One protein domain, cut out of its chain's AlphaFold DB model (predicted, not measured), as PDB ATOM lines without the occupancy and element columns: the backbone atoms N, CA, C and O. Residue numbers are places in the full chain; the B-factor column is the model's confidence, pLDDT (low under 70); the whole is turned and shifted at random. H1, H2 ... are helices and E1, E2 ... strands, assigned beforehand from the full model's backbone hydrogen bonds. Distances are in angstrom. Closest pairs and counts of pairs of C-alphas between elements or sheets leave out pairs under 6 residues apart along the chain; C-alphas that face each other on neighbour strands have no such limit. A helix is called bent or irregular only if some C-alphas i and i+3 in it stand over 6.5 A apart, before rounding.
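What this domain is: This is residues 204 to 295 of the 412 residues of the protein "Protein pelota" of Auxenochlorella protothecoides (UniProt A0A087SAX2). A strongly twisted sheet of five strands has helix H3 packed on it, while the hairpin of helices H1 and H2 reaches away from the sheet apart from H3, meeting it with residues 246 to 251 of H1 and 266 to 272 of H2. The tip of that hairpin makes one end of the longest axis. The 92 printed residues hold three named helices and five named strands, in the order E1 E2 E3 E4 H1 H2 E5 H3; the sheet is mixed, ordered E3 E2 E1 E4 E5, and the class is mixed, helices and strands. The whole is compact, with a radius of gyration of the C-alphas of 12.6 A, and spans 34 by 28 by 24 A.

Where its parts are: In the sheet, E1 is residues 204 to 210, 19.6 A long, beginning at C-alpha 204 (97.121, 87.164, 131.117). E2 is residues 213 to 219, 18.9 A, and E3 is residues 224 to 226. E4 is residues 237 to 242, 16.5 A, and E5 is residues 273 to 277, 13.7 A. H1, residues 246 to 260, is 20.9 A long and ends at C-alpha 260 (112.120, 89.484, 109.125). H2 is residues 264 to 272, 13.8 A; it is irregular, with C-alphas 268 and 271 7.2 A apart. H3, residues 283 to 290, is only just irregular, with C-alphas 284 and 287 6.51 A apart; it ends at C-alpha 290 (101.622, 83.965, 138.483).

How they stand to each other: E1 and E4 are parallel inner strands at 21 degrees, with N 207 and O 239 at 2.8 A. E4 and the edge strand E5 are parallel, with N 274 and O 238 at 2.8 A; E4, H1, H2 and E5 form a strand-helix-strand unit, two parallel neighbour strands with helices between, whose crossover is right-handed. E1, E2 and E3 form a meander, each strand the antiparallel neighbour of the one before. In the hairpin E1 and E2, N 206 and O 217 are 2.8 A apart; in the hairpin E2 and E3, N 218 and O 225 are 2.7 A apart. H3 is on the sheet; its closest C-alphas to E5 are Val 289 and Ala 276, 6.1 A. H1 and H2 only graze the sheet. They touch as a helical hairpin, H1 with residues 255 to 259 alone, opposite ways at a shallow tilt of 32 degrees, only just short of steep; the closest C-alphas are Ala 258 and Leu 266, 6.6 A. H3 is apart from H1 and H2. Every O i to N i+4 pair is within hydrogen-bond range in H1, but 3 of 5 in H2 and 2 of 4 in H3.

The domain as a whole: The C-alphas farthest apart, those of Asn 222 and Arg 260, are 37.0 A apart. The printed part has no cut. No link is long; E3 to E4 is short, with 10 residues, and the others are tight. The mean pLDDT of the printed part is 81.5, with residues 221 to 226, 228 and 291 to 295 under 70.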
ATOM      1  N   LEU A 204      95.672  87.294 131.176       76.81
ATOM      2  CA  LEU A 204      97.121  87.164 131.117       76.81
ATOM      3  C   LEU A 204      97.466  86.000 130.187       76.81
ATOM      4  O   LEU A 204      97.134  84.856 130.485       76.81
ATOM      5  N   ALA A 205      98.170  86.238 129.084       84.38
ATOM      6  CA  ALA A 205      98.707  85.125 128.305       84.38
ATOM      7  C   ALA A 205     100.016  84.646 128.938       84.38
ATOM      8  O   ALA A 205     100.856  85.453 129.323       84.38
ATOM      9  N   VAL A 206     100.220  83.336 129.026       86.31
ATOM     10  CA  VAL A 206     101.441  82.721 129.547       86.31
ATOM     11  C   VAL A 206     101.970  81.712 128.536       86.31
ATOM     12  O   VAL A 206     101.278  80.769 128.158       86.31
ATOM     13  N   LEU A 207     103.214  81.897 128.109       89.00
ATOM     14  CA  LEU A 207     103.945  80.987 127.244       89.00
ATOM     15  C   LEU A 207     105.054  80.306 128.046       89.00
ATOM     16  O   LEU A 207     106.070  80.919 128.367       89.00
ATOM     17  N   LEU A 208     104.861  79.024 128.339       89.19
ATOM     18  CA  LEU A 208     105.861  78.174 128.969       89.19
ATOM     19  C   LEU A 208     106.745  77.536 127.898       89.19
ATOM     20  O   LEU A 208     106.230  76.835 127.029       89.19
ATOM     21  N   VAL A 209     108.058  77.748 127.958       91.00
ATOM     22  CA  VAL A 209     109.030  77.278 126.961       91.00
ATOM     23  C   VAL A 209     110.103  76.428 127.635       91.00
ATOM     24  O   VAL A 209     110.694  76.835 128.631       91.00
ATOM     25  N   GLY A 210     110.383  75.256 127.076       87.38
ATOM     26  CA  GLY A 210     111.482  74.377 127.468       87.38
ATOM     27  C   GLY A 210     112.121  73.714 126.251       87.38
ATOM     28  O   GLY A 210     111.721  73.949 125.111       87.38
ATOM     29  N   GLU A 211     113.122  72.867 126.481       83.50
ATOM     30  CA  GLU A 211     113.765  72.115 125.400       83.50
ATOM     31  C   GLU A 211     112.766  71.137 124.757       83.50
ATOM     32  O   GLU A 211     112.398  70.119 125.339       83.50
ATOM     33  N   GLY A 212     112.293  71.473 123.553       82.75
ATOM     34  CA  GLY A 212     111.374  70.643 122.768       82.75
ATOM     35  C   GLY A 212     109.894  70.721 123.163       82.75
ATOM     36  O   GLY A 212     109.081  70.016 122.569       82.75
ATOM     37  N   LEU A 213     109.520  71.572 124.125       85.06
ATOM     38  CA  LEU A 213     108.138  71.740 124.584       85.06
ATOM     39  C   LEU A 213     107.795  73.224 124.719       85.06
ATOM     40  O   LEU A 213     108.550  73.988 125.320       85.06
ATOM     41  N   ALA A 214     106.634  73.618 124.201       86.88
ATOM     42  CA  ALA A 214     106.074  74.945 124.401       86.88
ATOM     43  C   ALA A 214     104.570  74.838 124.662       86.88
ATOM     44  O   ALA A 214     103.853  74.216 123.880       86.88
ATOM     45  N   ASN A 215     104.099  75.442 125.750       86.75
ATOM     46  CA  ASN A 215     102.690  75.468 126.128       86.75
ATOM     47  C   ASN A 215     102.221  76.917 126.246       86.75
ATOM     48  O   ASN A 215     102.659  77.647 127.133       86.75
ATOM     49  N   LEU A 216     101.312  77.321 125.361       86.06
ATOM     50  CA  LEU A 216     100.666  78.626 125.403       86.06
ATOM     51  C   LEU A 216      99.316  78.503 126.115       86.06
ATOM     52  O   LEU A 216      98.470  77.702 125.726       86.06
ATOM     53  N   SER A 217      99.119  79.292 127.162       82.75
ATOM     54  CA  SER A 217      97.897  79.316 127.964       82.75
ATOM     55  C   SER A 217      97.401  80.747 128.154       82.75
ATOM     56  O   SER A 217      98.187  81.686 128.184       82.75
ATOM     57  N   LEU A 218      96.095  80.913 128.297       78.25
ATOM     58  CA  LEU A 218      95.431  82.130 128.733       78.25
ATOM     59  C   LEU A 218      94.990  81.921 130.172       78.25
ATOM     60  O   LEU A 218      94.255  80.974 130.451       78.25
ATOM     61  N   VAL A 219      95.455  82.772 131.071       75.31
ATOM     62  CA  VAL A 219      95.036  82.813 132.464       75.31
ATOM     63  C   VAL A 219      94.089  83.991 132.614       75.31
ATOM     64  O   VAL A 219      94.520  85.142 132.696       75.31
ATOM     65  N   GLY A 220      92.801  83.681 132.611       70.06
ATOM     66  CA  GLY A 220      91.759  84.645 132.909       70.06
ATOM     67  C   GLY A 220      91.440  84.715 134.394       70.06
ATOM     68  O   GLY A 220      92.056  84.040 135.225       70.06
ATOM     69  N   ALA A 221      90.454  85.537 134.740       64.50
ATOM     70  CA  ALA A 221      90.040  85.737 136.129       64.50
ATOM     71  C   ALA A 221      89.400  84.483 136.745       64.50
ATOM     72  O   ALA A 221      89.397  84.326 137.967       64.50
ATOM     73  N   ASN A 222      88.843  83.603 135.909       63.16
ATOM     74  CA  ASN A 222      88.074  82.450 136.373       63.16
ATOM     75  C   ASN A 222      88.539  81.112 135.796       63.16
ATOM     76  O   ASN A 222      88.171  80.070 136.332       63.16
ATOM     77  N   ALA A 223      89.306  81.103 134.708       64.88
ATOM     78  CA  ALA A 223      89.724  79.865 134.067       64.88
ATOM     79  C   ALA A 223      91.106  79.998 133.432       64.88
ATOM     80  O   ALA A 223      91.542  81.079 133.035       64.88
ATOM     81  N   THR A 224      91.786  78.862 133.297       67.38
ATOM     82  CA  THR A 224      92.991  78.747 132.477       67.38
ATOM     83  C   THR A 224      92.685  77.903 131.248       67.38
ATOM     84  O   THR A 224      92.226  76.770 131.376       67.38
ATOM     85  N   ALA A 225      92.943  78.434 130.056       69.00
ATOM     86  CA  ALA A 225      92.687  77.751 128.789       69.00
ATOM     87  C   ALA A 225      93.970  77.626 127.964       69.00
ATOM     88  O   ALA A 225      94.746  78.571 127.878       69.00
ATOM     89  N   VAL A 226      94.193  76.485 127.311       66.94
ATOM     90  CA  VAL A 226      95.310  76.324 126.364       66.94
ATOM     91  C   VAL A 226      94.926  76.963 125.034       66.94
ATOM     92  O   VAL A 226      93.842  76.705 124.513       66.94
ATOM     93  N   LEU A 227      95.809  77.790 124.476       70.00
ATOM     94  CA  LEU A 227      95.563  78.504 123.225       70.00
ATOM     95  C   LEU A 227      96.512  78.056 122.114       70.00
ATOM     96  O   LEU A 227      97.655  77.678 122.350       70.00
ATOM     97  N   GLN A 228      96.035  78.183 120.876       67.44
ATOM     98  CA  GLN A 228      96.868  78.072 119.673       67.44
ATOM     99  C   GLN A 228      97.384  79.433 119.174       67.44
ATOM    100  O   GLN A 228      98.363  79.482 118.436       67.44
ATOM    101  N   HIS A 229      96.728  80.533 119.553       72.06
ATOM    102  CA  HIS A 229      97.016  81.890 119.083       72.06
ATOM    103  C   HIS A 229      96.737  82.904 120.197       72.06
ATOM    104  O   HIS A 229      95.872  82.658 121.033       72.06
ATOM    105  N   VAL A 230      97.477  84.017 120.213       76.19
ATOM    106  CA  VAL A 230      97.285  85.122 121.167       76.19
ATOM    107  C   VAL A 230      96.579  86.266 120.456       76.19
ATOM    108  O   VAL A 230      97.067  86.738 119.430       76.19
ATOM    109  N   ASP A 231      95.464  86.718 121.021       74.75
ATOM    110  CA  ASP A 231      94.817  87.963 120.620       74.75
ATOM    111  C   ASP A 231      95.363  89.121 121.472       74.75
ATOM    112  O   ASP A 231      95.185  89.169 122.692       74.75
ATOM    113  N   TRP A 232      96.083  90.040 120.829       74.88
ATOM    114  CA  TRP A 232      96.772  91.145 121.498       74.88
ATOM    115  C   TRP A 232      95.847  92.285 121.928       74.88
ATOM    116  O   TRP A 232      96.281  93.122 122.731       74.88
ATOM    117  N   ASP A 233      94.611  92.319 121.426       70.81
ATOM    118  CA  ASP A 233      93.608  93.313 121.811       70.81
ATOM    119  C   ASP A 233      92.917  92.919 123.125       70.81
ATOM    120  O   ASP A 233      92.560  93.784 123.924       70.81
ATOM    121  N   VAL A 234      92.814  91.613 123.390       70.62
ATOM    122  CA  VAL A 234      92.219  91.056 124.617       70.62
ATOM    123  C   VAL A 234      93.243  90.979 125.755       70.62
ATOM    124  O   VAL A 234      92.932  91.263 126.910       70.62
ATOM    125  N   VAL A 235      94.487  90.614 125.442       73.75
ATOM    126  CA  VAL A 235      95.503  90.310 126.456       73.75
ATOM    127  C   VAL A 235      96.181  91.574 126.999       73.75
ATOM    128  O   VAL A 235      96.729  92.397 126.249       73.75
ATOM    129  N   LYS A 236      96.225  91.695 128.338       75.44
ATOM    130  CA  LYS A 236      96.959  92.775 129.031       75.44
ATOM    131  C   LYS A 236      98.470  92.626 128.853       75.44
ATOM    132  O   LYS A 236      99.139  93.582 128.456       75.44
ATOM    133  N   CYS A 237      99.004  91.437 129.116       79.56
ATOM    134  CA  CYS A 237     100.412  91.116 128.901       79.56
ATOM    135  C   CYS A 237     100.635  89.628 128.595       79.56
ATOM    136  O   CYS A 237      99.829  88.770 128.957       79.56
ATOM    137  N   LEU A 238     101.735  89.338 127.896       85.75
ATOM    138  CA  LEU A 238     102.211  87.983 127.623       85.75
ATOM    139  C   LEU A 238     103.416  87.702 128.518       85.75
ATOM    140  O   LEU A 238     104.442  88.366 128.395       85.75
ATOM    141  N   VAL A 239     103.324  86.694 129.377       87.38
ATOM    142  CA  VAL A 239     104.442  86.241 130.202       87.38
ATOM    143  C   VAL A 239     105.123  85.059 129.533       87.38
ATOM    144  O   VAL A 239     104.511  84.013 129.348       87.38
ATOM    145  N   VAL A 240     106.394  85.205 129.176       89.31
ATOM    146  CA  VAL A 240     107.225  84.117 128.655       89.31
ATOM    147  C   VAL A 240     108.046  83.555 129.805       89.31
ATOM    148  O   VAL A 240     108.859  84.268 130.396       89.31
ATOM    149  N   ALA A 241     107.847  82.282 130.128       90.50
ATOM    150  CA  ALA A 241     108.541  81.642 131.232       90.50
ATOM    151  C   ALA A 241     109.137  80.292 130.851       90.50
ATOM    152  O   ALA A 241     108.645  79.602 129.964       90.50
ATOM    153  N   GLY A 242     110.223  79.915 131.513       90.06
ATOM    154  CA  GLY A 242     110.916  78.664 131.230       90.06
ATOM    155  C   GLY A 242     112.178  78.487 132.070       90.06
ATOM    156  O   GLY A 242     112.673  79.464 132.647       90.06
ATOM    157  N   PRO A 243     112.722  77.262 132.137       88.31
ATOM    158  CA  PRO A 243     113.948  76.999 132.869       88.31
ATOM    159  C   PRO A 243     115.173  77.575 132.143       88.31
ATOM    160  O   PRO A 243     115.284  77.545 130.915       88.31
ATOM    161  N   GLY A 244     116.129  78.084 132.926       86.69
ATOM    162  CA  GLY A 244     117.417  78.566 132.422       86.69
ATOM    163  C   GLY A 244     117.289  79.732 131.436       86.69
ATOM    164  O   GLY A 244     116.534  80.675 131.671       86.69
ATOM    165  N   PHE A 245     118.053  79.668 130.342       88.06
ATOM    166  CA  PHE A 245     118.178  80.733 129.334       88.06
ATOM    167  C   PHE A 245     117.313  80.503 128.081       88.06
ATOM    168  O   PHE A 245     117.347  81.309 127.154       88.06
ATOM    169  N   VAL A 246     116.539  79.409 128.030       88.50
ATOM    170  CA  VAL A 246     115.749  79.023 126.842       88.50
ATOM    171  C   VAL A 246     114.703  80.088 126.503       88.50
ATOM    172  O   VAL A 246     114.527  80.432 125.338       88.50
ATOM    173  N   LYS A 247     114.050  80.657 127.522       88.12
ATOM    174  CA  LYS A 247     113.063  81.738 127.368       88.12
ATOM    175  C   LYS A 247     113.660  82.996 126.729       88.12
ATOM    176  O   LYS A 247     113.018  83.614 125.887       88.12
ATOM    177  N   ASP A 248     114.894  83.336 127.102       89.38
ATOM    178  CA  ASP A 248     115.591  84.532 126.634       89.38
ATOM    179  C   ASP A 248     116.023  84.345 125.172       89.38
ATOM    180  O   ASP A 248     115.718  85.180 124.323       89.38
ATOM    181  N   GLN A 249     116.609  83.185 124.849       90.75
ATOM    182  CA  GLN A 249     116.966  82.814 123.472       90.75
ATOM    183  C   GLN A 249     115.740  82.739 122.552       90.75
ATOM    184  O   GLN A 249     115.780  83.195 121.409       90.75
ATOM    185  N   PHE A 250     114.632  82.179 123.046       90.38
ATOM    186  CA  PHE A 250     113.376  82.136 122.305       90.38
ATOM    187  C   PHE A 250     112.839  83.544 122.029       90.38
ATOM    188  O   PHE A 250     112.406  83.821 120.914       90.38
ATOM    189  N   LEU A 251     112.888  84.440 123.018       89.81
ATOM    190  CA  LEU A 251     112.412  85.811 122.864       89.81
ATOM    191  C   LEU A 251     113.250  86.594 121.840       89.81
ATOM    192  O   LEU A 251     112.694  87.312 121.006       89.81
ATOM    193  N   GLU A 252     114.573  86.418 121.854       90.81
ATOM    194  CA  GLU A 252     115.469  86.980 120.837       90.81
ATOM    195  C   GLU A 252     115.118  86.472 119.432       90.81
ATOM    196  O   GLU A 252     114.961  87.271 118.503       90.81
ATOM    197  N   PHE A 253     114.926  85.157 119.281       90.94
ATOM    198  CA  PHE A 253     114.517  84.547 118.016       90.94
ATOM    199  C   PHE A 253     113.149  85.060 117.539       90.94
ATOM    200  O   PHE A 253     112.993  85.397 116.364       90.94
ATOM    201  N   LEU A 254     112.172  85.166 118.443       89.75
ATOM    202  CA  LEU A 254     110.823  85.639 118.149       89.75
ATOM    203  C   LEU A 254     110.844  87.057 117.567       89.75
ATOM    204  O   LEU A 254     110.207  87.313 116.544       89.75
ATOM    205  N   PHE A 255     111.607  87.972 118.169       90.00
ATOM    206  CA  PHE A 255     111.722  89.340 117.661       90.00
ATOM    207  C   PHE A 255     112.532  89.430 116.364       90.00
ATOM    208  O   PHE A 255     112.176  90.223 115.490       90.00
ATOM    209  N   ALA A 256     113.570  88.608 116.191       91.38
ATOM    210  CA  ALA A 256     114.308  88.540 114.931       91.38
ATOM    211  C   ALA A 256     113.408  88.069 113.771       91.38
ATOM    212  O   ALA A 256     113.412  88.664 112.691       91.38
ATOM    213  N   GLU A 257     112.578  87.048 114.004       89.44
ATOM    214  CA  GLU A 257     111.598  86.559 113.030       89.44
ATOM    215  C   GLU A 257     110.493  87.577 112.749       89.44
ATOM    216  O   GLU A 257     110.120  87.776 111.592       89.44
ATOM    217  N   ALA A 258     109.992  88.252 113.781       88.50
ATOM    218  CA  ALA A 258     108.982  89.292 113.635       88.50
ATOM    219  C   ALA A 258     109.495  90.465 112.786       88.50
ATOM    220  O   ALA A 258     108.761  90.993 111.953       88.50
ATOM    221  N   GLN A 259     110.777  90.823 112.928       90.44
ATOM    222  CA  GLN A 259     111.414  91.842 112.094       90.44
ATOM    223  C   GLN A 259     111.571  91.361 110.650       90.44
ATOM    224  O   GLN A 259     111.281  92.111 109.722       90.44
ATOM    225  N   ARG A 260     111.972  90.099 110.453       92.81
ATOM    226  CA  ARG A 260     112.120  89.484 109.125       92.81
ATOM    227  C   ARG A 260     110.797  89.392 108.361       92.81
ATOM    228  O   ARG A 260     110.801  89.490 107.138       92.81
ATOM    229  N   ARG A 261     109.686  89.172 109.067       91.25
ATOM    230  CA  ARG A 261     108.331  89.060 108.496       91.25
ATOM    231  C   ARG A 261     107.571  90.386 108.446       91.25
ATOM    232  O   ARG A 261     106.448  90.397 107.956       91.25
ATOM    233  N   GLU A 262     108.165  91.467 108.952       87.56
ATOM    234  CA  GLU A 262     107.532  92.786 109.087       87.56
ATOM    235  C   GLU A 262     106.196  92.748 109.859       87.56
ATOM    236  O   GLU A 262     105.250  93.476 109.547       87.56
ATOM    237  N   ASP A 263     106.114  91.908 110.896       86.19
ATOM    238  CA  ASP A 263     104.910  91.782 111.719       86.19
ATOM    239  C   ASP A 263     104.779  92.974 112.681       86.19
ATOM    240  O   ASP A 263     105.410  93.051 113.740       86.19
ATOM    241  N   LYS A 264     103.944  93.939 112.286       85.06
ATOM    242  CA  LYS A 264     103.708  95.175 113.041       85.06
ATOM    243  C   LYS A 264     103.003  94.932 114.374       85.06
ATOM    244  O   LYS A 264     103.217  95.711 115.301       85.06
ATOM    245  N   VAL A 265     102.188  93.881 114.479       84.69
ATOM    246  CA  VAL A 265     101.395  93.595 115.682       84.69
ATOM    247  C   VAL A 265     102.320  93.131 116.799       84.69
ATOM    248  O   VAL A 265     102.335  93.714 117.882       84.69
ATOM    249  N   LEU A 266     103.174  92.148 116.506       84.00
ATOM    250  CA  LEU A 266     104.126  91.613 117.480       84.00
ATOM    251  C   LEU A 266     105.188  92.649 117.886       84.00
ATOM    252  O   LEU A 266     105.601  92.701 119.045       84.00
ATOM    253  N   MET A 267     105.593  93.522 116.958       83.62
ATOM    254  CA  MET A 267     106.507  94.628 117.257       83.62
ATOM    255  C   MET A 267     105.893  95.676 118.186       83.62
ATOM    256  O   MET A 267     106.565  96.134 119.111       83.62
ATOM    257  N   ALA A 268     104.622  96.034 117.979       84.75
ATOM    258  CA  ALA A 268     103.898  96.945 118.864       84.75
ATOM    259  C   ALA A 268     103.647  96.322 120.248       84.75
ATOM    260  O   ALA A 268     103.712  97.012 121.264       84.75
ATOM    261  N   ALA A 269     103.428  95.007 120.297       83.00
ATOM    262  CA  ALA A 269     103.193  94.264 121.528       83.00
ATOM    263  C   ALA A 269     104.458  94.005 122.366       83.00
ATOM    264  O   ALA A 269     104.350  93.480 123.471       83.00
ATOM    265  N   ARG A 270     105.655  94.394 121.905       83.62
ATOM    266  CA  ARG A 270     106.922  94.160 122.620       83.62
ATOM    267  C   ARG A 270     106.912  94.658 124.069       83.62
ATOM    268  O   ARG A 270     107.484  94.001 124.930       83.62
ATOM    269  N   SER A 271     106.261  95.788 124.344       82.19
ATOM    270  CA  SER A 271     106.129  96.347 125.700       82.19
ATOM    271  C   SER A 271     105.180  95.555 126.604       82.19
ATOM    272  O   SER A 271     105.263  95.682 127.822       82.19
ATOM    273  N   LYS A 272     104.300  94.731 126.025       83.31
ATOM    274  CA  LYS A 272     103.388  93.835 126.743       83.31
ATOM    275  C   LYS A 272     104.039  92.496 127.110       83.31
ATOM    276  O   LYS A 272     103.403  91.708 127.805       83.31
ATOM    277  N   ILE A 273     105.256  92.198 126.638       86.81
ATOM    278  CA  ILE A 273     105.916  90.912 126.896       86.81
ATOM    279  C   ILE A 273     106.804  91.008 128.137       86.81
ATOM    280  O   ILE A 273     107.718  91.830 128.199       86.81
ATOM    281  N   VAL A 274     106.552  90.137 129.110       86.44
ATOM    282  CA  VAL A 274     107.295  90.038 130.371       86.44
ATOM    283  C   VAL A 274     107.966  88.672 130.438       86.44
ATOM    284  O   VAL A 274     107.394  87.677 130.009       86.44
ATOM    285  N   VAL A 275     109.182  88.606 130.975       87.19
ATOM    286  CA  VAL A 275     109.908  87.343 131.150       87.19
ATOM    287  C   VAL A 275     109.866  86.924 132.614       87.19
ATOM    288  O   VAL A 275     110.092  87.751 133.496       87.19
ATOM    289  N   ALA A 276     109.614  85.641 132.869       87.31
ATOM    290  CA  ALA A 276     109.572  85.074 134.213       87.31
ATOM    291  C   ALA A 276     110.397  83.779 134.319       87.31
ATOM    292  O   ALA A 276     110.521  83.035 133.342       87.31
ATOM    293  N   PRO A 277     110.990  83.473 135.483       87.44
ATOM    294  CA  PRO A 277     111.542  82.148 135.728       87.44
ATOM    295  C   PRO A 277     110.412  81.118 135.887       87.44
ATOM    296  O   PRO A 277     109.363  81.428 136.444       87.44
ATOM    297  N   ALA A 278     110.641  79.893 135.412       87.62
ATOM    298  CA  ALA A 278     109.795  78.739 135.714       87.62
ATOM    299  C   ALA A 278     110.654  77.473 135.817       87.62
ATOM    300  O   ALA A 278     111.591  77.294 135.036       87.62
ATOM    301  N   SER A 279     110.323  76.585 136.749       86.50
ATOM    302  CA  SER A 279     111.026  75.318 136.973       86.50
ATOM    303  C   SER A 279     110.869  74.359 135.794       86.50
ATOM    304  O   SER A 279     111.799  73.628 135.455       86.50
ATOM    305  N   THR A 280     109.697  74.352 135.148       85.94
ATOM    306  CA  THR A 280     109.395  73.480 134.002       85.94
ATOM    307  C   THR A 280     108.512  74.180 132.963       85.94
ATOM    308  O   THR A 280     107.875  75.190 133.252       85.94
ATOM    309  N   ALA A 281     108.419  73.608 131.757       84.88
ATOM    310  CA  ALA A 281     107.542  74.097 130.688       84.88
ATOM    311  C   ALA A 281     106.100  73.532 130.739       84.88
ATOM    312  O   ALA A 281     105.353  73.644 129.767       84.88
ATOM    313  N   PHE A 282     105.704  72.883 131.838       84.06
ATOM    314  CA  PHE A 282     104.388  72.251 132.003       84.06
ATOM    315  C   PHE A 282     103.414  73.125 132.806       84.06
ATOM    316  O   PHE A 282     103.829  73.943 133.622       84.06
ATOM    317  N   GLN A 283     102.108  72.887 132.646       75.75
ATOM    318  CA  GLN A 283     101.032  73.694 133.249       75.75
ATOM    319  C   GLN A 283     101.118  73.866 134.774       75.75
ATOM    320  O   GLN A 283     100.682  74.888 135.291       75.75
ATOM    321  N   HIS A 284     101.700  72.916 135.513       79.06
ATOM    322  CA  HIS A 284     101.856  73.060 136.965       79.06
ATOM    323  C   HIS A 284     102.753  74.249 137.354       79.06
ATOM    324  O   HIS A 284     102.539  74.848 138.406       79.06
ATOM    325  N   SER A 285     103.696  74.633 136.485       83.75
ATOM    326  CA  SER A 285     104.598  75.774 136.690       83.75
ATOM    327  C   SER A 285     103.922  77.125 136.474       83.75
ATOM    328  O   SER A 285     104.507  78.149 136.814       83.75
ATOM    329  N   LEU A 286     102.677  77.165 135.974       79.31
ATOM    330  CA  LEU A 286     101.916  78.416 135.857       79.31
ATOM    331  C   LEU A 286     101.801  79.141 137.203       79.31
ATOM    332  O   LEU A 286     101.801  80.364 137.234       79.31
ATOM    333  N   LYS A 287     101.780  78.403 138.319       74.50
ATOM    334  CA  LYS A 287     101.744  78.980 139.671       74.50
ATOM    335  C   LYS A 287     102.978  79.822 139.987       74.50
ATOM    336  O   LYS A 287     102.850  80.881 140.587       74.50
ATOM    337  N   GLU A 288     104.153  79.378 139.548       80.12
ATOM    338  CA  GLU A 288     105.405  80.121 139.723       80.12
ATOM    339  C   GLU A 288     105.405  81.402 138.884       80.12
ATOM    340  O   GLU A 288     105.863  82.450 139.329       80.12
ATOM    341  N   VAL A 289     104.824  81.333 137.683       80.19
ATOM    342  CA  VAL A 289     104.722  82.471 136.764       80.19
ATOM    343  C   VAL A 289     103.723  83.516 137.262       80.19
ATOM    344  O   VAL A 289     103.959  84.713 137.115       80.19
ATOM    345  N   LEU A 290     102.630  83.082 137.889       73.44
ATOM    346  CA  LEU A 290     101.622  83.965 138.483       73.44
ATOM    347  C   LEU A 290     102.092  84.649 139.775       73.44
ATOM    348  O   LEU A 290     101.439  85.586 140.222       73.44
ATOM    349  N   ALA A 291     103.221  84.226 140.352       64.88
ATOM    350  CA  ALA A 291     103.850  84.918 141.478       64.88
ATOM    351  C   ALA A 291     104.584  86.209 141.058       64.88
ATOM    352  O   ALA A 291     104.980  87.009 141.906       64.88
ATOM    353  N   VAL A 292     104.778  86.432 139.754       64.75
ATOM    354  CA  VAL A 292     105.259  87.714 139.221       64.75
ATOM    355  C   VAL A 292     104.195  88.783 139.509       64.75
ATOM    356  O   VAL A 292     103.012  88.476 139.380       64.75
ATOM    357  N   PRO A 293     104.567  90.026 139.885       56.31
ATOM    358  CA  PRO A 293     103.627  91.090 140.247       56.31
ATOM    359  C   PRO A 293     102.788  91.550 139.046       56.31
ATOM    360  O   PRO A 293     103.027  92.595 138.443       56.31
ATOM    361  N   ALA A 294     101.791  90.752 138.695       59.09
ATOM    362  CA  ALA A 294     100.669  91.126 137.868       59.09
ATOM    363  C   ALA A 294      99.487  91.330 138.820       59.09
ATOM    364  O   ALA A 294      99.146  90.431 139.586       59.09
ATOM    365  N   ASP A 295      98.869  92.512 138.808       64.06
ATOM    366  CA  ASP A 295      97.673  92.807 139.613       64.06
ATOM    367  C   ASP A 295      96.438  92.140 138.982       64.06
ATOM    368  O   ASP A 295      95.518  92.791 138.487       64.06
TER     369      ASP A 295